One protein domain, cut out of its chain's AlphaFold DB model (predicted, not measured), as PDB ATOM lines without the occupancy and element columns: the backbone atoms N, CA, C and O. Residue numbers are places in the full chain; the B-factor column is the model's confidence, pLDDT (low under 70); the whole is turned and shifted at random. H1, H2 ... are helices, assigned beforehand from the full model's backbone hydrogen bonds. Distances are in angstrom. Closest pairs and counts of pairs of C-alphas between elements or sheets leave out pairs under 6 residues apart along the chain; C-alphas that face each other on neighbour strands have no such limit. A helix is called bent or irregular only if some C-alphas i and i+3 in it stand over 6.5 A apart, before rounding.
ATOM      1  N   ALA A  48      -8.148   3.514 -27.439       78.62
ATOM      2  CA  ALA A  48      -7.531   3.350 -26.124       78.62
ATOM      3  C   ALA A  48      -8.528   3.593 -24.976       78.62
ATOM      4  O   ALA A  48      -8.595   2.793 -24.046       78.62
ATOM      5  N   ASN A  49      -9.342   4.652 -25.055       82.31
ATOM      6  CA  ASN A  49     -10.351   4.939 -24.033       82.31
ATOM      7  C   ASN A  49     -11.509   3.928 -24.062       82.31
ATOM      8  O   ASN A  49     -12.009   3.526 -23.015       82.31
ATOM      9  N   GLN A  50     -11.897   3.461 -25.255       82.50
ATOM     10  CA  GLN A  50     -12.891   2.395 -25.419       82.50
ATOM     11  C   GLN A  50     -12.400   1.061 -24.847       82.50
ATOM     12  O   GLN A  50     -13.156   0.374 -24.169       82.50
ATOM     13  N   GLN A  51     -11.133   0.704 -25.072       82.25
ATOM     14  CA  GLN A  51     -10.522  -0.484 -24.472       82.25
ATOM     15  C   GLN A  51     -10.454  -0.375 -22.947       82.25
ATOM     16  O   GLN A  51     -10.760  -1.350 -22.264       82.25
ATOM     17  N   ALA A  52     -10.113   0.799 -22.407       82.31
ATOM     18  CA  ALA A  52     -10.148   1.037 -20.966       82.31
ATOM     19  C   ALA A  52     -11.571   0.872 -20.403       82.31
ATOM     20  O   ALA A  52     -11.752   0.194 -19.396       82.31
ATOM     21  N   ALA A  53     -12.589   1.411 -21.082       82.44
ATOM     22  CA  ALA A  53     -13.987   1.249 -20.684       82.44
ATOM     23  C   ALA A  53     -14.453  -0.217 -20.768       82.44
ATOM     24  O   ALA A  53     -15.093  -0.720 -19.846       82.44
ATOM     25  N   ALA A  54     -14.072  -0.938 -21.824       83.31
ATOM     26  CA  ALA A  54     -14.367  -2.362 -21.970       83.31
ATOM     27  C   ALA A  54     -13.683  -3.208 -20.884       83.31
ATOM     28  O   ALA A  54     -14.271  -4.166 -20.388       83.31
ATOM     29  N   ALA A  55     -12.467  -2.838 -20.466       81.69
ATOM     30  CA  ALA A  55     -11.771  -3.503 -19.370       81.69
ATOM     31  C   ALA A  55     -12.513  -3.350 -18.031       81.69
ATOM     32  O   ALA A  55     -12.493  -4.278 -17.229       81.69
ATOM     33  N   VAL A  56     -13.211  -2.230 -17.800       79.75
ATOM     34  CA  VAL A  56     -14.092  -2.065 -16.629       79.75
ATOM     35  C   VAL A  56     -15.260  -3.051 -16.686       79.75
ATOM     36  O   VAL A  56     -15.504  -3.742 -15.699       79.75
ATOM     37  N   SER A  57     -15.926  -3.168 -17.843       76.25
ATOM     38  CA  SER A  57     -17.026  -4.129 -18.045       76.25
ATOM     39  C   SER A  57     -16.567  -5.565 -17.784       76.25
ATOM     40  O   SER A  57     -17.166  -6.268 -16.980       76.25
ATOM     41  N   GLN A  58     -15.420  -5.961 -18.346       79.31
ATOM     42  CA  GLN A  58     -14.878  -7.314 -18.180       79.31
ATOM     43  C   GLN A  58     -14.523  -7.673 -16.730       79.31
ATOM     44  O   GLN A  58     -14.502  -8.855 -16.387       79.31
ATOM     45  N   VAL A  59     -14.199  -6.697 -15.875       75.62
ATOM     46  CA  VAL A  59     -13.988  -6.966 -14.443       75.62
ATOM     47  C   VAL A  59     -15.318  -7.277 -13.752       75.62
ATOM     48  O   VAL A  59     -15.345  -8.166 -12.902       75.62
ATOM     49  N   GLY A  60     -16.407  -6.605 -14.142       66.00
ATOM     50  CA  GLY A  60     -17.767  -6.927 -13.699       66.00
ATOM     51  C   GLY A  60     -18.198  -8.324 -14.149       66.00
ATOM     52  O   GLY A  60     -18.532  -9.155 -13.305       66.00
ATOM     53  N   ASP A  61     -18.044  -8.617 -15.443       69.69
ATOM     54  CA  ASP A  61     -18.440  -9.895 -16.062       69.69
ATOM     55  C   ASP A  61     -17.652 -11.102 -15.513       69.69
ATOM     56  O   ASP A  61     -18.107 -12.242 -15.547       69.69
ATOM     57  N   ARG A  62     -16.432 -10.886 -15.000       70.44
ATOM     58  CA  ARG A  62     -15.642 -11.940 -14.335       70.44
ATOM     59  C   ARG A  62     -16.008 -12.129 -12.865       70.44
ATOM     60  O   ARG A  62     -15.714 -13.184 -12.307       70.44
ATOM     61  N   ALA A  63     -16.571 -11.108 -12.224       76.31
ATOM     62  CA  ALA A  63     -16.912 -11.143 -10.805       76.31
ATOM     63  C   ALA A  63     -18.278 -11.797 -10.551       76.31
ATOM     64  O   ALA A  63     -18.467 -12.433  -9.511       76.31
ATOM     65  N   VAL A  64     -19.209 -11.657 -11.499       79.25
ATOM     66  CA  VAL A  64     -20.584 -12.160 -11.424       79.25
ATOM     67  C   VAL A  64     -20.842 -13.041 -12.645       79.25
ATOM     68  O   VAL A  64     -20.613 -12.625 -13.771       79.25
ATOM     69  N   THR A  65     -21.271 -14.283 -12.427       82.50
ATOM     70  CA  THR A  65     -21.615 -15.208 -13.525       82.50
ATOM     71  C   THR A  65     -23.057 -14.998 -13.996       82.50
ATOM     72  O   THR A  65     -23.873 -14.495 -13.228       82.50
ATOM     73  N   GLU A  66     -23.428 -15.484 -15.187       83.00
ATOM     74  CA  GLU A  66     -24.832 -15.474 -15.660       83.00
ATOM     75  C   GLU A  66     -25.797 -16.101 -14.629       83.00
ATOM     76  O   GLU A  66     -26.891 -15.600 -14.387       83.00
ATOM     77  N   GLN A  67     -25.370 -17.157 -13.926       84.06
ATOM     78  CA  GLN A  67     -26.169 -17.785 -12.863       84.06
ATOM     79  C   GLN A  67     -26.292 -16.932 -11.593       84.06
ATOM     80  O   GLN A  67     -27.233 -17.113 -10.813       84.06
ATOM     81  N   ASP A  68     -25.316 -16.064 -11.328       86.50
ATOM     82  CA  ASP A  68     -25.374 -15.102 -10.232       86.50
ATOM     83  C   ASP A  68     -26.309 -13.939 -10.614       86.50
ATOM     84  O   ASP A  68     -27.122 -13.532  -9.786       86.50
ATOM     85  N   GLU A  69     -26.283 -13.480 -11.870       84.56
ATOM     86  CA  GLU A  69     -27.208 -12.465 -12.403       84.56
ATOM     87  C   GLU A  69     -28.661 -12.946 -12.395       84.56
ATOM     88  O   GLU A  69     -29.530 -12.269 -11.848       84.56
ATOM     89  N   GLU A  70     -28.941 -14.150 -12.899       88.12
ATOM     90  CA  GLU A  70     -30.280 -14.753 -12.829       88.12
ATOM     91  C   GLU A  70     -30.788 -14.872 -11.387       88.12
ATOM     92  O   GLU A  70     -31.985 -14.757 -11.113       88.12
ATOM     93  N   TYR A  71     -29.884 -15.133 -10.443       89.81
ATOM     94  CA  TYR A  71     -30.223 -15.214  -9.031       89.81
ATOM     95  C   TYR A  71     -30.499 -13.830  -8.419       89.81
ATOM     96  O   TYR A  71     -31.432 -13.700  -7.624       89.81
ATOM     97  N   LEU A  72     -29.742 -12.798  -8.801       87.69
ATOM     98  CA  LEU A  72     -29.989 -11.410  -8.399       87.69
ATOM     99  C   LEU A  72     -31.313 -10.885  -8.974       87.69
ATOM    100  O   LEU A  72     -32.098 -10.297  -8.230       87.69
ATOM    101  N   ASN A  73     -31.610 -11.187 -10.241       90.19
ATOM    102  CA  ASN A  73     -32.864 -10.808 -10.898       90.19
ATOM    103  C   ASN A  73     -34.083 -11.398 -10.173       90.19
ATOM    104  O   ASN A  73     -35.052 -10.691  -9.932       90.19
ATOM    105  N   LYS A  74     -34.004 -12.642  -9.680       91.00
ATOM    106  CA  LYS A  74     -35.080 -13.249  -8.867       91.00
ATOM    107  C   LYS A  74     -35.346 -12.527  -7.547       91.00
ATOM    108  O   LYS A  74     -36.439 -12.652  -6.997       91.00
ATOM    109  N   TRP A  75     -34.350 -11.852  -6.980       90.88
ATOM    110  CA  TRP A  75     -34.566 -11.002  -5.809       90.88
ATOM    111  C   TRP A  75     -35.193  -9.668  -6.199       90.88
ATOM    112  O   TRP A  75     -36.068  -9.202  -5.479       90.88
ATOM    113  N   GLN A  76     -34.796  -9.107  -7.341       88.75
ATOM    114  CA  GLN A  76     -35.396  -7.893  -7.882       88.75
ATOM    115  C   GLN A  76     -36.874  -8.104  -8.243       88.75
ATOM    116  O   GLN A  76     -37.708  -7.327  -7.800       88.75
ATOM    117  N   ASP A  77     -37.232  -9.236  -8.856       91.94
ATOM    118  CA  ASP A  77     -38.629  -9.613  -9.119       91.94
ATOM    119  C   ASP A  77     -39.476  -9.686  -7.832       91.94
ATOM    120  O   ASP A  77     -40.671  -9.392  -7.837       91.94
ATOM    121  N   LYS A  78     -38.873 -10.092  -6.704       89.31
ATOM    122  CA  LYS A  78     -39.553 -10.133  -5.396       89.31
ATOM    123  C   LYS A  78     -39.716  -8.746  -4.778       89.31
ATOM    124  O   LYS A  78     -40.700  -8.534  -4.075       89.31
ATOM    125  N   GLU A  79     -38.753  -7.850  -4.991       87.75
ATOM    126  CA  GLU A  79     -38.854  -6.442  -4.592       87.75
ATOM    127  C   GLU A  79     -39.939  -5.750  -5.436       87.75
ATOM    128  O   GLU A  79     -40.860  -5.159  -4.876       87.75
ATOM    129  N   ASP A  80     -39.942  -5.952  -6.756       88.81
ATOM    130  CA  ASP A  80     -40.945  -5.403  -7.676       88.81
ATOM    131  C   ASP A  80     -42.360  -5.936  -7.380       88.81
ATOM    132  O   ASP A  80     -43.337  -5.185  -7.414       88.81
ATOM    133  N   ALA A  81     -42.492  -7.210  -6.990       91.62
ATOM    134  CA  ALA A  81     -43.769  -7.799  -6.578       91.62
ATOM    135  C   ALA A  81     -44.389  -7.136  -5.330       91.62
ATOM    136  O   ALA A  81     -45.588  -7.305  -5.080       91.62
ATOM    137  N   CYS A  82     -43.612  -6.373  -4.552       88.56
ATOM    138  CA  CYS A  82     -44.129  -5.589  -3.435       88.56
ATOM    139  C   CYS A  82     -44.849  -4.300  -3.878       88.56
ATOM    140  O   CYS A  82     -45.534  -3.702  -3.045       88.56
ATOM    141  N   ASN A  83     -44.759  -3.891  -5.154       86.44
ATOM    142  CA  ASN A  83     -45.475  -2.747  -5.742       86.44
ATOM    143  C   ASN A  83     -45.379  -1.442  -4.916       86.44
ATOM    144  O   ASN A  83     -46.382  -0.747  -4.736       86.44
ATOM    145  N   GLY A  84     -44.202  -1.109  -4.374       81.62
ATOM    146  CA  GLY A  84     -44.001   0.108  -3.578       81.62
ATOM    147  C   GLY A  84     -44.443   0.000  -2.114       81.62
ATOM    148  O   GLY A  84     -44.539   1.013  -1.421       81.62
ATOM    149  N   ASN A  85     -44.763  -1.200  -1.617       92.50
ATOM    150  CA  ASN A  85     -45.071  -1.410  -0.203       92.50
ATOM    151  C   ASN A  85     -43.780  -1.543   0.620       92.50
ATOM    152  O   ASN A  85     -43.202  -2.627   0.718       92.50
ATOM    153  N   GLU A  86     -43.395  -0.463   1.298       86.81
ATOM    154  CA  GLU A  86     -42.163  -0.369   2.094       86.81
ATOM    155  C   GLU A  86     -42.004  -1.482   3.145       86.81
ATOM    156  O   GLU A  86     -40.893  -1.953   3.394       86.81
ATOM    157  N   ALA A  87     -43.096  -1.952   3.762       89.12
ATOM    158  CA  ALA A  87     -43.038  -3.016   4.770       89.12
ATOM    159  C   ALA A  87     -42.792  -4.403   4.149       89.12
ATOM    160  O   ALA A  87     -42.213  -5.280   4.797       89.12
ATOM    161  N   CYS A  88     -43.240  -4.610   2.908       90.56
ATOM    162  CA  CYS A  88     -42.936  -5.794   2.108       90.56
ATOM    163  C   CYS A  88     -41.491  -5.736   1.604       90.56
ATOM    164  O   CYS A  88     -40.722  -6.661   1.868       90.56
ATOM    165  N   GLU A  89     -41.090  -4.618   0.994       86.81
ATOM    166  CA  GLU A  89     -39.739  -4.411   0.458       86.81
ATOM    167  C   GLU A  89     -38.682  -4.533   1.554       86.81
ATOM    168  O   GLU A  89     -37.716  -5.275   1.402       86.81
ATOM    169  N   SER A  90     -38.912  -3.930   2.726       88.88
ATOM    170  CA  SER A  90     -37.998  -4.040   3.871       88.88
ATOM    171  C   SER A  90     -37.796  -5.491   4.326       88.88
ATOM    172  O   SER A  90     -36.697  -5.867   4.734       88.88
ATOM    173  N   LYS A  91     -38.833  -6.337   4.239       91.06
ATOM    174  CA  LYS A  91     -38.725  -7.770   4.560       91.06
ATOM    175  C   LYS A  91     -37.989  -8.541   3.470       91.06
ATOM    176  O   LYS A  91     -37.171  -9.395   3.807       91.06
ATOM    177  N   VAL A  92     -38.253  -8.249   2.197       90.50
ATOM    178  CA  VAL A  92     -37.551  -8.870   1.063       90.50
ATOM    179  C   VAL A  92     -36.065  -8.509   1.095       90.50
ATOM    180  O   VAL A  92     -35.228  -9.406   1.012       90.50
ATOM    181  N   ILE A  93     -35.726  -7.241   1.339       87.88
ATOM    182  CA  ILE A  93     -34.348  -6.762   1.505       87.88
ATOM    183  C   ILE A  93     -33.680  -7.447   2.704       87.88
ATOM    184  O   ILE A  93     -32.553  -7.924   2.585       87.88
ATOM    185  N   ALA A  94     -34.363  -7.567   3.849       89.62
ATOM    186  CA  ALA A  94     -33.814  -8.271   5.009       89.62
ATOM    187  C   ALA A  94     -33.539  -9.760   4.719       89.62
ATOM    188  O   ALA A  94     -32.500 -10.282   5.120       89.62
ATOM    189  N   GLN A  95     -34.433 -10.436   3.988       90.19
ATOM    190  CA  GLN A  95     -34.248 -11.833   3.579       90.19
ATOM    191  C   GLN A  95     -33.105 -11.995   2.575       90.19
ATOM    192  O   GLN A  95     -32.275 -12.884   2.738       90.19
ATOM    193  N   LYS A  96     -33.026 -11.109   1.580       90.38
ATOM    194  CA  LYS A  96     -31.937 -11.033   0.600       90.38
ATOM    195  C   LYS A  96     -30.587 -10.856   1.290       90.38
ATOM    196  O   LYS A  96     -29.656 -11.603   1.022       90.38
ATOM    197  N   MET A  97     -30.494  -9.924   2.240       88.12
ATOM    198  CA  MET A  97     -29.269  -9.676   3.006       88.12
ATOM    199  C   MET A  97     -28.912 -10.833   3.949       88.12
ATOM    200  O   MET A  97     -27.740 -11.007   4.267       88.12
ATOM    201  N   ALA A  98     -29.877 -11.638   4.387       89.88
ATOM    202  CA  ALA A  98     -29.614 -12.835   5.185       89.88
ATOM    203  C   ALA A  98     -29.247 -14.070   4.334       89.88
ATOM    204  O   ALA A  98     -28.815 -15.079   4.896       89.88
ATOM    205  N   ASP A  99     -29.407 -14.021   3.007       92.50
ATOM    206  CA  ASP A  99     -29.163 -15.167   2.132       92.50
ATOM    207  C   ASP A  99     -27.647 -15.409   1.918       92.50
ATOM    208  O   ASP A  99     -26.933 -14.528   1.421       92.50
ATOM    209  N   PRO A 100     -27.126 -16.613   2.235       89.62
ATOM    210  CA  PRO A 100     -25.708 -16.939   2.075       89.62
ATOM    211  C   PRO A 100     -25.187 -16.839   0.633       89.62
ATOM    212  O   PRO A 100     -24.022 -16.497   0.420       89.62
ATOM    213  N   ARG A 101     -26.025 -17.131  -0.369       89.19
ATOM    214  CA  ARG A 101     -25.653 -17.028  -1.787       89.19
ATOM    215  C   ARG A 101     -25.564 -15.568  -2.211       89.19
ATOM    216  O   ARG A 101     -24.604 -15.205  -2.887       89.19
ATOM    217  N   PHE A 102     -26.489 -14.726  -1.755       88.81
ATOM    218  CA  PHE A 102     -26.404 -13.280  -1.963       88.81
ATOM    219  C   PHE A 102     -25.138 -12.692  -1.317       88.81
ATOM    220  O   PHE A 102     -24.392 -11.962  -1.968       88.81
ATOM    221  N   GLN A 103     -24.830 -13.080  -0.075       88.38
ATOM    222  CA  GLN A 103     -23.610 -12.657   0.628       88.38
ATOM    223  C   GLN A 103     -22.324 -13.089  -0.097       88.38
ATOM    224  O   GLN A 103     -21.385 -12.301  -0.217       88.38
ATOM    225  N   SER A 104     -22.289 -14.309  -0.640       88.62
ATOM    226  CA  SER A 104     -21.169 -14.803  -1.452       88.62
ATOM    227  C   SER A 104     -20.967 -13.972  -2.725       88.62
ATOM    228  O   SER A 104     -19.846 -13.566  -3.033       88.62
ATOM    229  N   ILE A 105     -22.049 -13.639  -3.436       86.69
ATOM    230  CA  ILE A 105     -21.994 -12.787  -4.633       86.69
ATOM    231  C   ILE A 105     -21.501 -11.374  -4.275       86.69
ATOM    232  O   ILE A 105     -20.630 -10.830  -4.957       86.69
ATOM    233  N   MET A 106     -21.977 -10.800  -3.166       84.69
ATOM    234  CA  MET A 106     -21.503  -9.501  -2.676       84.69
ATOM    235  C   MET A 106     -20.009  -9.511  -2.332       84.69
ATOM    236  O   MET A 106     -19.309  -8.551  -2.652       84.69
ATOM    237  N   GLN A 107     -19.488 -10.592  -1.743       85.94
ATOM    238  CA  GLN A 107     -18.052 -10.738  -1.483       85.94
ATOM    239  C   GLN A 107     -17.232 -10.829  -2.775       85.94
ATOM    240  O   GLN A 107     -16.186 -10.184  -2.873       85.94
ATOM    241  N   LYS A 108     -17.712 -11.566  -3.790       85.44
ATOM    242  CA  LYS A 108     -17.066 -11.599  -5.114       85.44
ATOM    243  C   LYS A 108     -16.974 -10.190  -5.703       85.44
ATOM    244  O   LYS A 108     -15.882  -9.756  -6.068       85.44
ATOM    245  N   MET A 109     -18.076  -9.438  -5.692       81.81
ATOM    246  CA  MET A 109     -18.100  -8.051  -6.165       81.81
ATOM    247  C   MET A 109     -17.168  -7.135  -5.359       81.81
ATOM    248  O   MET A 109     -16.398  -6.377  -5.946       81.81
ATOM    249  N   GLN A 110     -17.165  -7.229  -4.025       83.12
ATOM    250  CA  GLN A 110     -16.262  -6.446  -3.172       83.12
ATOM    251  C   GLN A 110     -14.785  -6.763  -3.439       83.12
ATOM    252  O   GLN A 110     -13.960  -5.852  -3.453       83.12
ATOM    253  N   SER A 111     -14.446  -8.029  -3.698       81.62
ATOM    254  CA  SER A 111     -13.075  -8.436  -4.034       81.62
ATOM    255  C   SER A 111     -12.624  -7.938  -5.412       81.62
ATOM    256  O   SER A 111     -11.450  -7.620  -5.601       81.62
ATOM    257  N   ALA A 112     -13.557  -7.803  -6.359       81.50
ATOM    258  CA  ALA A 112     -13.300  -7.265  -7.691       81.50
ATOM    259  C   ALA A 112     -13.302  -5.724  -7.732       81.50
ATOM    260  O   ALA A 112     -12.712  -5.131  -8.639       81.50
ATOM    261  N   ALA A 113     -13.909  -5.059  -6.743       77.88
ATOM    262  CA  ALA A 113     -14.064  -3.606  -6.709       77.88
ATOM    263  C   ALA A 113     -12.738  -2.821  -6.832       77.88
ATOM    264  O   ALA A 113     -12.706  -1.863  -7.606       77.88
ATOM    265  N   PRO A 114     -11.617  -3.195  -6.179       83.62
ATOM    266  CA  PRO A 114     -10.343  -2.497  -6.370       83.62
ATOM    267  C   PRO A 114      -9.824  -2.576  -7.811       83.62
ATOM    268  O   PRO A 114      -9.312  -1.587  -8.339       83.62
ATOM    269  N   ALA A 115      -9.989  -3.730  -8.466       80.19
ATOM    270  CA  ALA A 115      -9.592  -3.926  -9.857       80.19
ATOM    271  C   ALA A 115     -10.490  -3.119 -10.809       80.19
ATOM    272  O   ALA A 115      -9.976  -2.450 -11.706       80.19
ATOM    273  N   ALA A 116     -11.804  -3.097 -10.562       77.94
ATOM    274  CA  ALA A 116     -12.757  -2.295 -11.328       77.94
ATOM    275  C   ALA A 116     -12.473  -0.793 -11.177       77.94
ATOM    276  O   ALA A 116     -12.415  -0.071 -12.168       77.94
ATOM    277  N   MET A 117     -12.200  -0.323  -9.955       80.38
ATOM    278  CA  MET A 117     -11.838   1.072  -9.681       80.38
ATOM    279  C   MET A 117     -10.491   1.459 -10.302       80.38
ATOM    280  O   MET A 117     -10.336   2.580 -10.783       80.38
ATOM    281  N   SER A 118      -9.515   0.547 -10.322       80.69
ATOM    282  CA  SER A 118      -8.240   0.768 -11.012       80.69
ATOM    283  C   SER A 118      -8.424   0.855 -12.529       80.69
ATOM    284  O   SER A 118      -7.830   1.730 -13.156       80.69
ATOM    285  N   ALA A 119      -9.255  -0.009 -13.120       78.56
ATOM    286  CA  ALA A 119      -9.589   0.041 -14.542       78.56
ATOM    287  C   ALA A 119     -10.377   1.317 -14.890       78.56
ATOM    288  O   ALA A 119     -10.077   1.979 -15.879       78.56
ATOM    289  N   ALA A 120     -11.313   1.727 -14.031       76.50
ATOM    290  CA  ALA A 120     -12.124   2.926 -14.227       76.50
ATOM    291  C   ALA A 120     -11.285   4.211 -14.205       76.50
ATOM    292  O   ALA A 120     -11.566   5.137 -14.958       76.50
ATOM    293  N   ARG A 121     -10.207   4.261 -13.409       81.69
ATOM    294  CA  ARG A 121      -9.254   5.390 -13.412       81.69
ATOM    295  C   ARG A 121      -8.500   5.554 -14.733       81.69
ATOM    296  O   ARG A 121      -7.983   6.638 -14.986       81.69
ATOM    297  N   ALA A 122      -8.414   4.505 -15.553       79.31
ATOM    298  CA  ALA A 122      -7.818   4.581 -16.884       79.31
ATOM    299  C   ALA A 122      -8.789   5.137 -17.942       79.31
ATOM    300  O   ALA A 122      -8.353   5.459 -19.047       79.31
ATOM    301  N   VAL A 123     -10.083   5.264 -17.617       81.56
ATOM    302  CA  VAL A 123     -11.105   5.823 -18.507       81.56
ATOM    303  C   VAL A 123     -11.139   7.342 -18.357       81.56
ATOM    304  O   VAL A 123     -11.442   7.882 -17.294       81.56
TER     305      VAL A 123
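Overview. This is residues 48 to 123 of the 303 residues of an uncharacterized protein of Betaproteobacteria bacterium SG8_39 (UniProt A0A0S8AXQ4). Two pairs of helices make a wide, loose V: in one arm H1 and H4 run side by side in opposite ways, and in the other H2 and H3 fold into a helical hairpin. The chain goes out along H1 and H2 and comes back along H3 and H4. The printed part has 76 residues with four named helices, H1 to H4 in that order, and no named strand, and its class is all helix. It is loose, with a radius of gyration of the C-alphas of 15.4 A, and elongated, spanning 47 by 24 by 20 A.

Along the chain. H1, residues 48 to 63, begins with C-alpha 48 at (-7.531, 3.350, -26.124) and is 23.1 A long. H2, residues 66 to 80, measures 20.6 A and H3, residues 86 to 98, 18.0 A. H4, residues 100 to 120, is the longest at 29.1 A and ends with C-alpha 120 at (-12.124, 2.926, -14.227). H4 has a kink of 43 degrees near residue 114 and is irregular, but only just: C-alphas 111 and 114 are 6.9 A apart.

Arrangement. H1 touches H4 at a shallow tilt of 16 degrees, opposite ways; their closest C-alphas, of Val 56 and Ala 119, are 5.4 A apart. H1 is apart from H2 and H3. The hairpin of H2 and H3 has a shallow tilt of 26 degrees; H2 touches H3 with residues 75 to 79 alone, closest at the C-alphas of Glu 79 and Glu 89, 5.5 A. H2 and H4 are close but not clearly touching, closest at the C-alphas of Asp 68 and Ile 105, 6.9 A. H3 and H4, also close but not clearly touching, are about perpendicular at 85 degrees, with the closest C-alphas, of Lys 96 and Phe 102, 6.5 A apart. Every O i to N i+4 pair is within hydrogen-bond range in H1, against 9 of 11 in H2, 8 of 9 in H3 and 15 of 17 in H4.

Size, cuts and confidence. The farthest C-alphas, of Ala 48 and Ala 87, are 47.5 A apart. The printed part has no cut, and its three links are tight. Mean pLDDT of the printed part is 84.5; residues 60 to 61 are under 70.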